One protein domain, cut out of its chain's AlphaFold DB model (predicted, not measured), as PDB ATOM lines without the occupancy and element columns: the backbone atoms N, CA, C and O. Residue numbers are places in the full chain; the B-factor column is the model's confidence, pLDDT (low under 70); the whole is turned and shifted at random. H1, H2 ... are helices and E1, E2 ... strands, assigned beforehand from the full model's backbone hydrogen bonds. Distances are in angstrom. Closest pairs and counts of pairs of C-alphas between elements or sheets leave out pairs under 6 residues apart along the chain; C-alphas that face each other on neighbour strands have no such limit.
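This is residues 273 to 373 of the 539 residues of the protein "Proline dehydrogenase" of Sarcoptes scabiei (UniProt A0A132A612). Picture a compact body in which strand E3 of the small hairpin E3 E4 lies in the middle, between the long helix H1 along one side and the shorter helix H3 on the opposite side. Helix H2 meets the last residues of H1 at one end of the body, the second small hairpin, E1 E2, sits at a further side by the first residue of H2, and the short helices H4 and H5 lie toward the end away from H2. The printed part has 101 residues, with five named helices and four named strands in the order H1 H2 H3 E1 E2 H4 H5 E3 E4, and its class is mixed, helices and strands. Each of the two sheets is one antiparallel pair, E1 - E2 and E3 - E4. The whole is compact, with a radius of gyration of the C-alphas of 13.1 A and spans of 38 by 29 by 22 A.

Begin at the hairpin of E1, residues 328 to 330, and E2, residues 333 to 336, which are antiparallel at 152 degrees; look for N 330 and O 333 at 3.0 A and N 335 and O 328 at 2.8 A, both within hydrogen-bond range. Then find H2, residues 300 to 311, whose closest C-alphas to E2 are those of Pro 300 and Leu 334, 6.8 A. H1, residues 273 to 288, touches H2 with residues 287 to 288 alone; the closest C-alphas are those of Ile 287 and Gln 306, 6.4 A, and the lines stand only just about perpendicular, at 71 degrees. H1 and E2 are near each other, with 5 pairs of C-alphas within 10 A. H3, residues 318 to 326, is close to H2 but not clearly touching, with the C-alphas of Pro 300 and Leu 324 closest at 6.4 A; they run opposite ways at a steep tilt of 39 degrees. Now look at the second hairpin, E3, residues 355 to 357, and E4, residues 364 to 366, antiparallel at 138 degrees, with N 356 and O 365 at 2.8 A and N 365 and O 356 at 2.9 A within hydrogen-bond range. The closest C-alphas of H3 and E3 are those of Ile 320 and Pro 357, 6.5 A. H1 and E3 are near each other, while H1 and H3 are apart. H4, residues 341 to 344, is close to H5, residues 350 to 353, but not clearly touching; their closest C-alphas, those of Leu 343 and Ile 350, are 7.3 A apart. In H1, H2 and H3 every O i to N i+4 pair is within hydrogen-bond range; H4 and H5 are too short for such a pair.

Find C-alpha 273 at (35.073, 57.019, 31.683); from there H1 runs 22.5 A to C-alpha 288 at (51.461, 54.624, 16.414). H2 measures 15.6 A from first to last C-alpha and H3 12.3 A. E1 measures 7.3 A and E2 9.5 A, then H4 5.7 A, H5 5.0 A and E3 7.1 A. E4, 7.0 A long, ends at C-alpha 366, at (44.379, 49.059, 33.927).

The two C-alphas farthest apart are those of Gln 309 and Pro 373, 37.7 A. The printed part, residues 273 to 373, has no cut. The link from H1 to H2 is long, with 11 residues between them. The mean pLDDT of the printed part is 84.4; look for values under 70 at residue 342 and residues 345 to 349 of this model.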
ATOM      1  N   LEU A 273      35.206  57.547  33.038       88.38
ATOM      2  CA  LEU A 273      35.073  57.019  31.683       88.38
ATOM      3  C   LEU A 273      35.630  57.986  30.627       88.38
ATOM      4  O   LEU A 273      36.230  57.558  29.642       88.38
ATOM      5  N   SER A 274      35.477  59.294  30.839       91.62
ATOM      6  CA  SER A 274      36.068  60.309  29.963       91.62
ATOM      7  C   SER A 274      37.595  60.295  30.037       91.62
ATOM      8  O   SER A 274      38.258  60.412  29.007       91.62
ATOM      9  N   GLU A 275      38.150  60.070  31.229       88.56
ATOM     10  CA  GLU A 275      39.585  59.877  31.423       88.56
ATOM     11  C   GLU A 275      40.099  58.625  30.693       88.56
ATOM     12  O   GLU A 275      41.115  58.710  30.004       88.56
ATOM     13  N   VAL A 276      39.389  57.490  30.772       88.75
ATOM     14  CA  VAL A 276      39.720  56.267  30.009       88.75
ATOM     15  C   VAL A 276      39.827  56.571  28.520       88.75
ATOM     16  O   VAL A 276      40.800  56.182  27.878       88.75
ATOM     17  N   ILE A 277      38.838  57.276  27.966       90.38
ATOM     18  CA  ILE A 277      38.798  57.611  26.538       90.38
ATOM     19  C   ILE A 277      39.971  58.518  26.160       90.38
ATOM     20  O   ILE A 277      40.587  58.309  25.115       90.38
ATOM     21  N   ALA A 278      40.299  59.509  26.992       90.12
ATOM     22  CA  ALA A 278      41.434  60.395  26.754       90.12
ATOM     23  C   ALA A 278      42.764  59.627  26.787       90.12
ATOM     24  O   ALA A 278      43.518  59.669  25.819       90.12
ATOM     25  N   ARG A 279      43.001  58.832  27.837       89.31
ATOM     26  CA  ARG A 279      44.224  58.029  27.968       89.31
ATOM     27  C   ARG A 279      44.364  56.992  26.857       89.31
ATOM     28  O   ARG A 279      45.471  56.733  26.403       89.31
ATOM     29  N   ALA A 280      43.261  56.407  26.392       90.12
ATOM     30  CA  ALA A 280      43.278  55.472  25.270       90.12
ATOM     31  C   ALA A 280      43.742  56.144  23.967       90.12
ATOM     32  O   ALA A 280      44.461  55.528  23.180       90.12
ATOM     33  N   LYS A 281      43.358  57.408  23.745       90.31
ATOM     34  CA  LYS A 281      43.848  58.204  22.612       90.31
ATOM     35  C   LYS A 281      45.339  58.500  22.751       90.31
ATOM     36  O   LYS A 281      46.073  58.270  21.795       90.31
ATOM     37  N   ASP A 282      45.778  58.922  23.935       90.25
ATOM     38  CA  ASP A 282      47.192  59.212  24.204       90.25
ATOM     39  C   ASP A 282      48.061  57.961  24.012       90.25
ATOM     40  O   ASP A 282      49.063  58.004  23.302       90.25
ATOM     41  N   TYR A 283      47.629  56.817  24.552       91.50
ATOM     42  CA  TYR A 283      48.307  55.528  24.405       91.50
ATOM     43  C   TYR A 283      48.413  55.101  22.936       91.50
ATOM     44  O   TYR A 283      49.472  54.686  22.461       91.50
ATOM     45  N   PHE A 284      47.323  55.248  22.178       92.44
ATOM     46  CA  PHE A 284      47.327  54.976  20.745       92.44
ATOM     47  C   PHE A 284      48.302  55.885  19.987       92.44
ATOM     48  O   PHE A 284      49.048  55.405  19.128       92.44
ATOM     49  N   GLN A 285      48.319  57.179  20.308       92.44
ATOM     50  CA  GLN A 285      49.223  58.144  19.690       92.44
ATOM     51  C   GLN A 285      50.685  57.865  20.051       92.44
ATOM     52  O   GLN A 285      51.550  57.977  19.183       92.44
ATOM     53  N   GLU A 286      50.973  57.472  21.291       91.88
ATOM     54  CA  GLU A 286      52.325  57.131  21.736       91.88
ATOM     55  C   GLU A 286      52.893  55.966  20.911       91.88
ATOM     56  O   GLU A 286      54.006  56.060  20.378       91.88
ATOM     57  N   ILE A 287      52.090  54.914  20.718       90.69
ATOM     58  CA  ILE A 287      52.495  53.710  19.986       90.69
ATOM     59  C   ILE A 287      52.630  53.974  18.488       90.69
ATOM     60  O   ILE A 287      53.653  53.640  17.890       90.69
ATOM     61  N   THR A 288      51.603  54.566  17.879       91.44
ATOM     62  CA  THR A 288      51.461  54.624  16.414       91.44
ATOM     63  C   THR A 288      51.963  55.926  15.791       91.44
ATOM     64  O   THR A 288      52.126  56.004  14.575       91.44
ATOM     65  N   GLY A 289      52.154  56.976  16.595       89.69
ATOM     66  CA  GLY A 289      52.410  58.344  16.136       89.69
ATOM     67  C   GLY A 289      51.201  59.035  15.489       89.69
ATOM     68  O   GLY A 289      51.289  60.211  15.135       89.69
ATOM     69  N   GLN A 290      50.071  58.338  15.329       88.88
ATOM     70  CA  GLN A 290      48.858  58.872  14.715       88.88
ATOM     71  C   GLN A 290      47.969  59.526  15.771       88.88
ATOM     72  O   GLN A 290      47.721  58.961  16.829       88.88
ATOM     73  N   LYS A 291      47.451  60.720  15.469       84.75
ATOM     74  CA  LYS A 291      46.645  61.495  16.427       84.75
ATOM     75  C   LYS A 291      45.237  60.936  16.637       84.75
ATOM     76  O   LYS A 291      44.729  60.955  17.751       84.75
ATOM     77  N   ILE A 292      44.584  60.473  15.568       84.75
ATOM     78  CA  ILE A 292      43.161  60.107  15.597       84.75
ATOM     79  C   ILE A 292      42.989  58.685  15.081       84.75
ATOM     80  O   ILE A 292      43.154  58.414  13.893       84.75
ATOM     81  N   MET A 293      42.598  57.787  15.979       85.31
ATOM     82  CA  MET A 293      42.461  56.358  15.699       85.31
ATOM     83  C   MET A 293      41.470  56.060  14.574       85.31
ATOM     84  O   MET A 293      41.837  55.404  13.607       85.31
ATOM     85  N   GLY A 294      40.255  56.615  14.642       81.69
ATOM     86  CA  GLY A 294      39.195  56.332  13.668       81.69
ATOM     87  C   GLY A 294      39.455  56.836  12.241       81.69
ATOM     88  O   GLY A 294      38.739  56.419  11.330       81.69
ATOM     89  N   PHE A 295      40.472  57.682  12.036       85.06
ATOM     90  CA  PHE A 295      40.942  58.121  10.712       85.06
ATOM     91  C   PHE A 295      42.255  57.473  10.282       85.06
ATOM     92  O   PHE A 295      42.687  57.644   9.144       85.06
ATOM     93  N   SER A 296      42.913  56.764  11.192       83.56
ATOM     94  CA  SER A 296      44.170  56.099  10.904       83.56
ATOM     95  C   SER A 296      43.915  54.756  10.224       83.56
ATOM     96  O   SER A 296      43.044  53.997  10.642       83.56
ATOM     97  N   ASN A 297      44.737  54.416   9.231       86.81
ATOM     98  CA  ASN A 297      44.710  53.095   8.594       86.81
ATOM     99  C   ASN A 297      45.492  52.039   9.401       86.81
ATOM    100  O   ASN A 297      45.979  51.055   8.843       86.81
ATOM    101  N   VAL A 298      45.670  52.258  10.709       89.75
ATOM    102  CA  VAL A 298      46.432  51.351  11.572       89.75
ATOM    103  C   VAL A 298      45.584  50.119  11.842       89.75
ATOM    104  O   VAL A 298      44.513  50.212  12.435       89.75
ATOM    105  N   THR A 299      46.054  48.955  11.410       90.50
ATOM    106  CA  THR A 299      45.411  47.670  11.700       90.50
ATOM    107  C   THR A 299      45.890  47.121  13.047       90.50
ATOM    108  O   THR A 299      46.964  47.512  13.510       90.50
ATOM    109  N   PRO A 300      45.169  46.167  13.667       89.12
ATOM    110  CA  PRO A 300      45.673  45.467  14.852       89.12
ATOM    111  C   PRO A 300      47.051  44.824  14.634       89.12
ATOM    112  O   PRO A 300      47.872  44.824  15.541       89.12
ATOM    113  N   ALA A 301      47.339  44.337  13.421       89.25
ATOM    114  CA  ALA A 301      48.636  43.752  13.076       89.25
ATOM    115  C   ALA A 301      49.762  44.800  13.042       89.25
ATOM    116  O   ALA A 301      50.852  44.547  13.551       89.25
ATOM    117  N   GLU A 302      49.505  45.988  12.483       89.62
ATOM    118  CA  GLU A 302      50.482  47.082  12.523       89.62
ATOM    119  C   GLU A 302      50.665  47.593  13.957       89.62
ATOM    120  O   GLU A 302      51.790  47.806  14.399       89.62
ATOM    121  N   PHE A 303      49.581  47.702  14.727       92.00
ATOM    122  CA  PHE A 303      49.646  48.058  16.143       92.00
ATOM    123  C   PHE A 303      50.484  47.049  16.947       92.00
ATOM    124  O   PHE A 303      51.379  47.436  17.697       92.00
ATOM    125  N   GLN A 304      50.251  45.750  16.737       91.25
ATOM    126  CA  GLN A 304      51.025  44.661  17.333       91.25
ATOM    127  C   GLN A 304      52.506  44.749  16.957       91.25
ATOM    128  O   GLN A 304      53.370  44.600  17.818       91.25
ATOM    129  N   LYS A 305      52.808  45.025  15.685       91.50
ATOM    130  CA  LYS A 305      54.182  45.195  15.210       91.50
ATOM    131  C   LYS A 305      54.885  46.355  15.914       91.50
ATOM    132  O   LYS A 305      56.048  46.214  16.270       91.50
ATOM    133  N   GLN A 306      54.197  47.472  16.153       90.81
ATOM    134  CA  GLN A 306      54.770  48.591  16.910       90.81
ATOM    135  C   GLN A 306      55.052  48.204  18.370       90.81
ATOM    136  O   GLN A 306      56.118  48.535  18.886       90.81
ATOM    137  N   LEU A 307      54.157  47.455  19.026       89.56
ATOM    138  CA  LEU A 307      54.394  46.952  20.387       89.56
ATOM    139  C   LEU A 307      55.628  46.035  20.470       89.56
ATOM    140  O   LEU A 307      56.433  46.169  21.390       89.56
ATOM    141  N   ASP A 308      55.794  45.136  19.501       88.75
ATOM    142  CA  ASP A 308      56.923  44.202  19.444       88.75
ATOM    143  C   ASP A 308      58.238  44.909  19.070       88.75
ATOM    144  O   ASP A 308      59.245  44.823  19.768       88.75
ATOM    145  N   GLN A 309      58.242  45.697  17.993       88.62
ATOM    146  CA  GLN A 309      59.477  46.266  17.448       88.62
ATOM    147  C   GLN A 309      59.981  47.483  18.222       88.62
ATOM    148  O   GLN A 309      61.191  47.639  18.381       88.62
ATOM    149  N   ARG A 310      59.077  48.361  18.672       88.38
ATOM    150  CA  ARG A 310      59.446  49.633  19.314       88.38
ATOM    151  C   ARG A 310      59.550  49.518  20.829       88.38
ATOM    152  O   ARG A 310      60.378  50.200  21.424       88.38
ATOM    153  N   TYR A 311      58.712  48.681  21.436       88.00
ATOM    154  CA  TYR A 311      58.645  48.513  22.891       88.00
ATOM    155  C   TYR A 311      59.127  47.137  23.363       88.00
ATOM    156  O   TYR A 311      59.173  46.904  24.568       88.00
ATOM    157  N   HIS A 312      59.528  46.247  22.445       86.56
ATOM    158  CA  HIS A 312      60.081  44.923  22.759       86.56
ATOM    159  C   HIS A 312      59.163  44.078  23.654       86.56
ATOM    160  O   HIS A 312      59.626  43.307  24.495       86.56
ATOM    161  N   LEU A 313      57.843  44.236  23.487       85.81
ATOM    162  CA  LEU A 313      56.855  43.482  24.250       85.81
ATOM    163  C   LEU A 313      56.646  42.092  23.649       85.81
ATOM    164  O   LEU A 313      56.478  41.942  22.443       85.81
ATOM    165  N   ASN A 314      56.561  41.069  24.504       82.25
ATOM    166  CA  ASN A 314      56.243  39.714  24.064       82.25
ATOM    167  C   ASN A 314      54.763  39.598  23.660       82.25
ATOM    168  O   ASN A 314      53.910  39.230  24.467       82.25
ATOM    169  N   VAL A 315      54.466  39.871  22.391       77.56
ATOM    170  CA  VAL A 315      53.112  39.804  21.816       77.56
ATOM    171  C   VAL A 315      52.524  38.387  21.753       77.56
ATOM    172  O   VAL A 315      51.333  38.245  21.494       77.56
ATOM    173  N   GLN A 316      53.327  37.344  22.002       76.00
ATOM    174  CA  GLN A 316      52.851  35.959  22.128       76.00
ATOM    175  C   GLN A 316      52.310  35.648  23.534       76.00
ATOM    176  O   GLN A 316      51.771  34.566  23.760       76.00
ATOM    177  N   ASN A 317      52.445  36.579  24.486       81.88
ATOM    178  CA  ASN A 317      51.770  36.492  25.777       81.88
ATOM    179  C   ASN A 317      50.247  36.432  25.554       81.88
ATOM    180  O   ASN A 317      49.694  37.280  24.851       81.88
ATOM    181  N   SER A 318      49.575  35.459  26.181       82.62
ATOM    182  CA  SER A 318      48.125  35.271  26.076       82.62
ATOM    183  C   SER A 318      47.341  36.537  26.426       82.62
ATOM    184  O   SER A 318      46.384  36.854  25.732       82.62
ATOM    185  N   GLU A 319      47.783  37.310  27.422       84.00
ATOM    186  CA  GLU A 319      47.101  38.543  27.840       84.00
ATOM    187  C   GLU A 319      47.135  39.630  26.755       84.00
ATOM    188  O   GLU A 319      46.119  40.258  26.457       84.00
ATOM    189  N   ILE A 320      48.295  39.838  26.121       84.62
ATOM    190  CA  ILE A 320      48.454  40.835  25.048       84.62
ATOM    191  C   ILE A 320      47.729  40.363  23.786       84.62
ATOM    192  O   ILE A 320      47.072  41.160  23.116       84.62
ATOM    193  N   ALA A 321      47.812  39.069  23.473       85.56
ATOM    194  CA  ALA A 321      47.095  38.486  22.349       85.56
ATOM    195  C   ALA A 321      45.575  38.638  22.512       85.56
ATOM    196  O   ALA A 321      44.888  38.959  21.543       85.56
ATOM    197  N   ASP A 322      45.041  38.450  23.719       85.31
ATOM    198  CA  ASP A 322      43.615  38.625  23.990       85.31
ATOM    199  C   ASP A 322      43.196  40.099  23.950       85.31
ATOM    200  O   ASP A 322      42.167  40.412  23.352       85.31
ATOM    201  N   PHE A 323      44.026  41.017  24.457       86.94
ATOM    202  CA  PHE A 323      43.827  42.460  24.279       86.94
ATOM    203  C   PHE A 323      43.741  42.852  22.793       86.94
ATOM    204  O   PHE A 323      42.797  43.524  22.380       86.94
ATOM    205  N   LEU A 324      44.677  42.381  21.961       87.25
ATOM    206  CA  LEU A 324      44.692  42.664  20.520       87.25
ATOM    207  C   LEU A 324      43.451  42.112  19.798       87.25
ATOM    208  O   LEU A 324      42.937  42.760  18.887       87.25
ATOM    209  N   LYS A 325      42.936  40.943  20.210       86.31
ATOM    210  CA  LYS A 325      41.699  40.357  19.655       86.31
ATOM    211  C   LYS A 325      40.442  41.146  20.024       86.31
ATOM    212  O   LYS A 325      39.463  41.084  19.286       86.31
ATOM    213  N   GLN A 326      40.442  41.836  21.165       84.44
ATOM    214  CA  GLN A 326      39.290  42.598  21.658       84.44
ATOM    215  C   GLN A 326      39.197  44.017  21.080       84.44
ATOM    216  O   GLN A 326      38.194  44.699  21.310       84.44
ATOM    217  N   MET A 327      40.205  44.464  20.325       88.56
ATOM    218  CA  MET A 327      40.172  45.758  19.647       88.56
ATOM    219  C   MET A 327      39.020  45.846  18.645       88.56
ATOM    220  O   MET A 327      38.674  44.879  17.967       88.56
ATOM    221  N   ASP A 328      38.453  47.041  18.509       86.69
ATOM    222  CA  ASP A 328      37.376  47.323  17.565       86.69
ATOM    223  C   ASP A 328      37.976  47.888  16.270       86.69
ATOM    224  O   ASP A 328      38.569  48.970  16.276       86.69
ATOM    225  N   TYR A 329      37.861  47.153  15.161       88.19
ATOM    226  CA  TYR A 329      38.461  47.504  13.870       88.19
ATOM    227  C   TYR A 329      37.602  47.051  12.686       88.19
ATOM    228  O   TYR A 329      36.748  46.175  12.801       88.19
ATOM    229  N   ASP A 330      37.852  47.645  11.521       86.94
ATOM    230  CA  ASP A 330      37.307  47.190  10.241       86.94
ATOM    231  C   ASP A 330      38.399  47.217   9.148       86.94
ATOM    232  O   ASP A 330      39.595  47.320   9.433       86.94
ATOM    233  N   GLN A 331      37.997  47.138   7.877       84.50
ATOM    234  CA  GLN A 331      38.908  47.178   6.724       84.50
ATOM    235  C   GLN A 331      39.725  48.479   6.598       84.50
ATOM    236  O   GLN A 331      40.751  48.492   5.924       84.50
ATOM    237  N   ARG A 332      39.281  49.574   7.223       84.56
ATOM    238  CA  ARG A 332      39.967  50.872   7.280       84.56
ATOM    239  C   ARG A 332      40.877  51.018   8.501       84.56
ATOM    240  O   ARG A 332      41.471  52.071   8.654       84.56
ATOM    241  N   GLY A 333      41.004  49.999   9.353       88.94
ATOM    242  CA  GLY A 333      41.878  50.019  10.530       88.94
ATOM    243  C   GLY A 333      41.117  50.100  11.850       88.94
ATOM    244  O   GLY A 333      39.935  49.764  11.931       88.94
ATOM    245  N   LEU A 334      41.798  50.526  12.907       87.62
ATOM    246  CA  LEU A 334      41.246  50.620  14.252       87.62
ATOM    247  C   LEU A 334      40.166  51.710  14.345       87.62
ATOM    248  O   LEU A 334      40.238  52.766  13.716       87.62
ATOM    249  N   MET A 335      39.128  51.431  15.128       86.50
ATOM    250  CA  MET A 335      38.104  52.391  15.543       86.50
ATOM    251  C   MET A 335      38.281  52.743  17.015       86.50
ATOM    252  O   MET A 335      38.255  53.923  17.360       86.50
ATOM    253  N   ASN A 336      38.460  51.729  17.868       86.81
ATOM    254  CA  ASN A 336      38.642  51.876  19.312       86.81
ATOM    255  C   ASN A 336      39.605  50.802  19.843       86.81
ATOM    256  O   ASN A 336      39.597  49.673  19.354       86.81
ATOM    257  N   LEU A 337      40.379  51.120  20.890       85.50
ATOM    258  CA  LEU A 337      41.204  50.109  21.580       85.50
ATOM    259  C   LEU A 337      40.357  49.059  22.300       85.50
ATOM    260  O   LEU A 337      40.774  47.916  22.422       85.50
ATOM    261  N   PHE A 338      39.185  49.458  22.787       86.06
ATOM    262  CA  PHE A 338      38.307  48.613  23.589       86.06
ATOM    263  C   PHE A 338      37.012  48.332  22.830       86.06
ATOM    264  O   PHE A 338      36.506  49.209  22.125       86.06
ATOM    265  N   SER A 339      36.444  47.139  23.006       81.44
ATOM    266  CA  SER A 339      35.121  46.814  22.468       81.44
ATOM    267  C   SER A 339      34.018  47.383  23.356       81.44
ATOM    268  O   SER A 339      33.769  46.910  24.460       81.44
ATOM    269  N   TRP A 340      33.289  48.378  22.864       79.44
ATOM    270  CA  TRP A 340      32.243  49.044  23.650       79.44
ATOM    271  C   TRP A 340      30.884  48.327  23.616       79.44
ATOM    272  O   TRP A 340      29.963  48.716  24.333       79.44
ATOM    273  N   ASN A 341      30.767  47.243  22.838       72.44
ATOM    274  CA  ASN A 341      29.558  46.419  22.753       72.44
ATOM    275  C   ASN A 341      29.138  45.888  24.133       72.44
ATOM    276  O   ASN A 341      27.989  46.050  24.542       72.44
ATOM    277  N   GLY A 342      30.094  45.316  24.875       67.19
ATOM    278  CA  GLY A 342      29.845  44.722  26.191       67.19
ATOM    279  C   GLY A 342      29.405  45.732  27.254       67.19
ATOM    280  O   GLY A 342      28.692  45.356  28.184       67.19
ATOM    281  N   LEU A 343      29.767  47.011  27.085       71.12
ATOM    282  CA  LEU A 343      29.414  48.084  28.014       71.12
ATOM    283  C   LEU A 343      27.938  48.487  27.901       71.12
ATOM    284  O   LEU A 343      27.294  48.724  28.916       71.12
ATOM    285  N   ILE A 344      27.388  48.545  26.681       72.06
ATOM    286  CA  ILE A 344      25.958  48.842  26.471       72.06
ATOM    287  C   ILE A 344      25.080  47.624  26.756       72.06
ATOM    288  O   ILE A 344      23.944  47.770  27.207       72.06
ATOM    289  N   ASP A 345      25.578  46.424  26.462       69.94
ATOM    290  CA  ASP A 345      24.827  45.183  26.663       69.94
ATOM    291  C   ASP A 345      24.895  44.666  28.106       69.94
ATOM    292  O   ASP A 345      24.260  43.666  28.419       69.94
ATOM    293  N   MET A 346      25.629  45.351  28.991       68.38
ATOM    294  CA  MET A 346      25.792  45.009  30.410       68.38
ATOM    295  C   MET A 346      26.444  43.647  30.681       68.38
ATOM    296  O   MET A 346      26.465  43.180  31.823       68.38
ATOM    297  N   ASN A 347      27.026  43.027  29.658       66.62
ATOM    298  CA  ASN A 347      27.558  41.666  29.718       66.62
ATOM    299  C   ASN A 347      29.012  41.603  30.202       66.62
ATOM    300  O   ASN A 347      29.531  40.516  30.435       66.62
ATOM    301  N   THR A 348      29.679  42.748  30.356       69.50
ATOM    302  CA  THR A 348      31.103  42.816  30.709       69.50
ATOM    303  C   THR A 348      31.322  43.767  31.883       69.50
ATOM    304  O   THR A 348      30.608  44.760  32.027       69.50
ATOM    305  N   LEU A 349      32.260  43.422  32.766       68.44
ATOM    306  CA  LEU A 349      32.710  44.271  33.872       68.44
ATOM    307  C   LEU A 349      33.614  45.384  33.320       68.44
ATOM    308  O   LEU A 349      34.439  45.141  32.439       68.44
ATOM    309  N   ILE A 350      33.482  46.607  33.838       72.94
ATOM    310  CA  ILE A 350      34.333  47.742  33.431       72.94
ATOM    311  C   ILE A 350      35.795  47.454  33.755       72.94
ATOM    312  O   ILE A 350      36.698  47.760  32.974       72.94
ATOM    313  N   ASN A 351      36.006  46.843  34.917       71.81
ATOM    314  CA  ASN A 351      37.317  46.523  35.459       71.81
ATOM    315  C   ASN A 351      38.150  45.598  34.551       71.81
ATOM    316  O   ASN A 351      39.387  45.617  34.618       71.81
ATOM    317  N   ASP A 352      37.481  44.832  33.691       74.00
ATOM    318  CA  ASP A 352      38.105  43.904  32.747       74.00
ATOM    319  C   ASP A 352      38.246  44.512  31.345       74.00
ATOM    320  O   ASP A 352      39.075  44.071  30.557       74.00
ATOM    321  N   LEU A 353      37.475  45.561  31.047       76.44
ATOM    322  CA  LEU A 353      37.389  46.182  29.726       76.44
ATOM    323  C   LEU A 353      38.528  47.165  29.433       76.44
ATOM    324  O   LEU A 353      38.974  47.264  28.293       76.44
ATOM    325  N   PHE A 354      38.990  47.915  30.437       84.19
ATOM    326  CA  PHE A 354      39.907  49.045  30.232       84.19
ATOM    327  C   PHE A 354      41.340  48.738  30.665       84.19
ATOM    328  O   PHE A 354      41.911  49.411  31.530       84.19
ATOM    329  N   GLN A 355      41.920  47.708  30.052       86.69
ATOM    330  CA  GLN A 355      43.294  47.277  30.304       86.69
ATOM    331  C   GLN A 355      44.150  47.393  29.042       86.69
ATOM    332  O   GLN A 355      43.694  47.073  27.948       86.69
ATOM    333  N   VAL A 356      45.387  47.864  29.193       88.56
ATOM    334  CA  VAL A 356      46.358  48.037  28.105       88.56
ATOM    335  C   VAL A 356      47.724  47.476  28.512       88.56
ATOM    336  O   VAL A 356      48.067  47.500  29.696       88.56
ATOM    337  N   PRO A 357      48.534  46.964  27.570       88.81
ATOM    338  CA  PRO A 357      49.890  46.528  27.872       88.81
ATOM    339  C   PRO A 357      50.749  47.698  28.358       88.81
ATOM    340  O   PRO A 357      50.905  48.708  27.667       88.81
ATOM    341  N   ASN A 358      51.351  47.573  29.534       88.19
ATOM    342  CA  ASN A 358      52.309  48.557  30.008       88.19
ATOM    343  C   ASN A 358      53.568  48.514  29.129       88.19
ATOM    344  O   ASN A 358      54.220  47.477  28.997       88.19
ATOM    345  N   LEU A 359      53.928  49.663  28.555       86.88
ATOM    346  CA  LEU A 359      55.015  49.795  27.579       86.88
ATOM    347  C   LEU A 359      56.415  49.513  28.148       86.88
ATOM    348  O   LEU A 359      57.367  49.388  27.385       86.88
ATOM    349  N   ARG A 360      56.559  49.430  29.477       85.25
ATOM    350  CA  ARG A 360      57.822  49.122  30.163       85.25
ATOM    351  C   ARG A 360      57.846  47.712  30.738       85.25
ATOM    352  O   ARG A 360      58.869  47.044  30.663       85.25
ATOM    353  N   THR A 361      56.754  47.283  31.371       85.38
ATOM    354  CA  THR A 361      56.700  45.995  32.086       85.38
ATOM    355  C   THR A 361      56.173  44.857  31.213       85.38
ATOM    356  O   THR A 361      56.387  43.693  31.548       85.38
ATOM    357  N   GLY A 362      55.469  45.173  30.121       82.38
ATOM    358  CA  GLY A 362      54.811  44.206  29.243       82.38
ATOM    359  C   GLY A 362      53.637  43.462  29.875       82.38
ATOM    360  O   GLY A 362      53.136  42.510  29.281       82.38
ATOM    361  N   ARG A 363      53.200  43.866  31.073       85.44
ATOM    362  CA  ARG A 363      52.024  43.304  31.745       85.44
ATOM    363  C   ARG A 363      50.776  44.063  31.340       85.44
ATOM    364  O   ARG A 363      50.843  45.267  31.087       85.44
ATOM    365  N   LEU A 364      49.643  43.371  31.300       86.38
ATOM    366  CA  LEU A 364      48.362  44.022  31.087       86.38
ATOM    367  C   LEU A 364      47.977  44.793  32.359       86.38
ATOM    368  O   LEU A 364      47.860  44.224  33.443       86.38
ATOM    369  N   GLU A 365      47.842  46.111  32.242       86.31
ATOM    370  CA  GLU A 365      47.548  47.002  33.361       86.31
ATOM    371  C   GLU A 365      46.316  47.851  33.053       86.31
ATOM    372  O   GLU A 365      46.031  48.197  31.906       86.31
ATOM    373  N   ARG A 366      45.555  48.201  34.089       83.31
ATOM    374  CA  ARG A 366      44.379  49.059  33.927       83.31
ATOM    375  C   ARG A 366      44.806  50.474  33.567       83.31
ATOM    376  O   ARG A 366      45.742  51.020  34.149       83.31
ATOM    377  N   ILE A 367      44.076  51.088  32.641       82.38
ATOM    378  CA  ILE A 367      44.341  52.469  32.233       82.38
ATOM    379  C   ILE A 367      43.837  53.486  33.267       82.38
ATOM    380  O   ILE A 367      44.308  54.622  33.286       82.38
ATOM    381  N   ILE A 368      42.909  53.076  34.136       77.69
ATOM    382  CA  ILE A 368      42.405  53.835  35.289       77.69
ATOM    383  C   ILE A 368      42.416  52.977  36.556       77.69
ATOM    384  O   ILE A 368      42.634  51.765  36.513       77.69
ATOM    385  N   ASN A 369      42.143  53.608  37.696       72.38
ATOM    386  CA  ASN A 369      41.954  52.887  38.948       72.38
ATOM    387  C   ASN A 369      40.743  51.949  38.866       72.38
ATOM    388  O   ASN A 369      39.749  52.251  38.210       72.38
ATOM    389  N   ALA A 370      40.853  50.814  39.558       71.75
ATOM    390  CA  ALA A 370      39.769  49.855  39.693       71.75
ATOM    391  C   ALA A 370      38.532  50.527  40.291       71.75
ATOM    392  O   ALA A 370      38.653  51.200  41.316       71.75
ATOM    393  N   LEU A 371      37.369  50.284  39.693       77.62
ATOM    394  CA  LEU A 371      36.109  50.546  40.373       77.62
ATOM    395  C   LEU A 371      35.948  49.510  41.475       77.62
ATOM    396  O   LEU A 371      36.218  48.322  41.260       77.62
ATOM    397  N   ASP A 372      35.520  49.947  42.652       83.00
ATOM    398  CA  ASP A 372      35.063  48.992  43.652       83.00
ATOM    399  C   ASP A 372      33.730  48.342  43.209       83.00
ATOM    400  O   ASP A 372      33.085  48.822  42.270       83.00
ATOM    401  N   PRO A 373      33.313  47.222  43.832       85.25
ATOM    402  CA  PRO A 373      32.091  46.529  43.427       85.25
ATOM    403  C   PRO A 373      30.829  47.405  43.477       85.25
ATOM    404  O   PRO A 373      29.920  47.201  42.676       85.25
TER     405      PRO A 373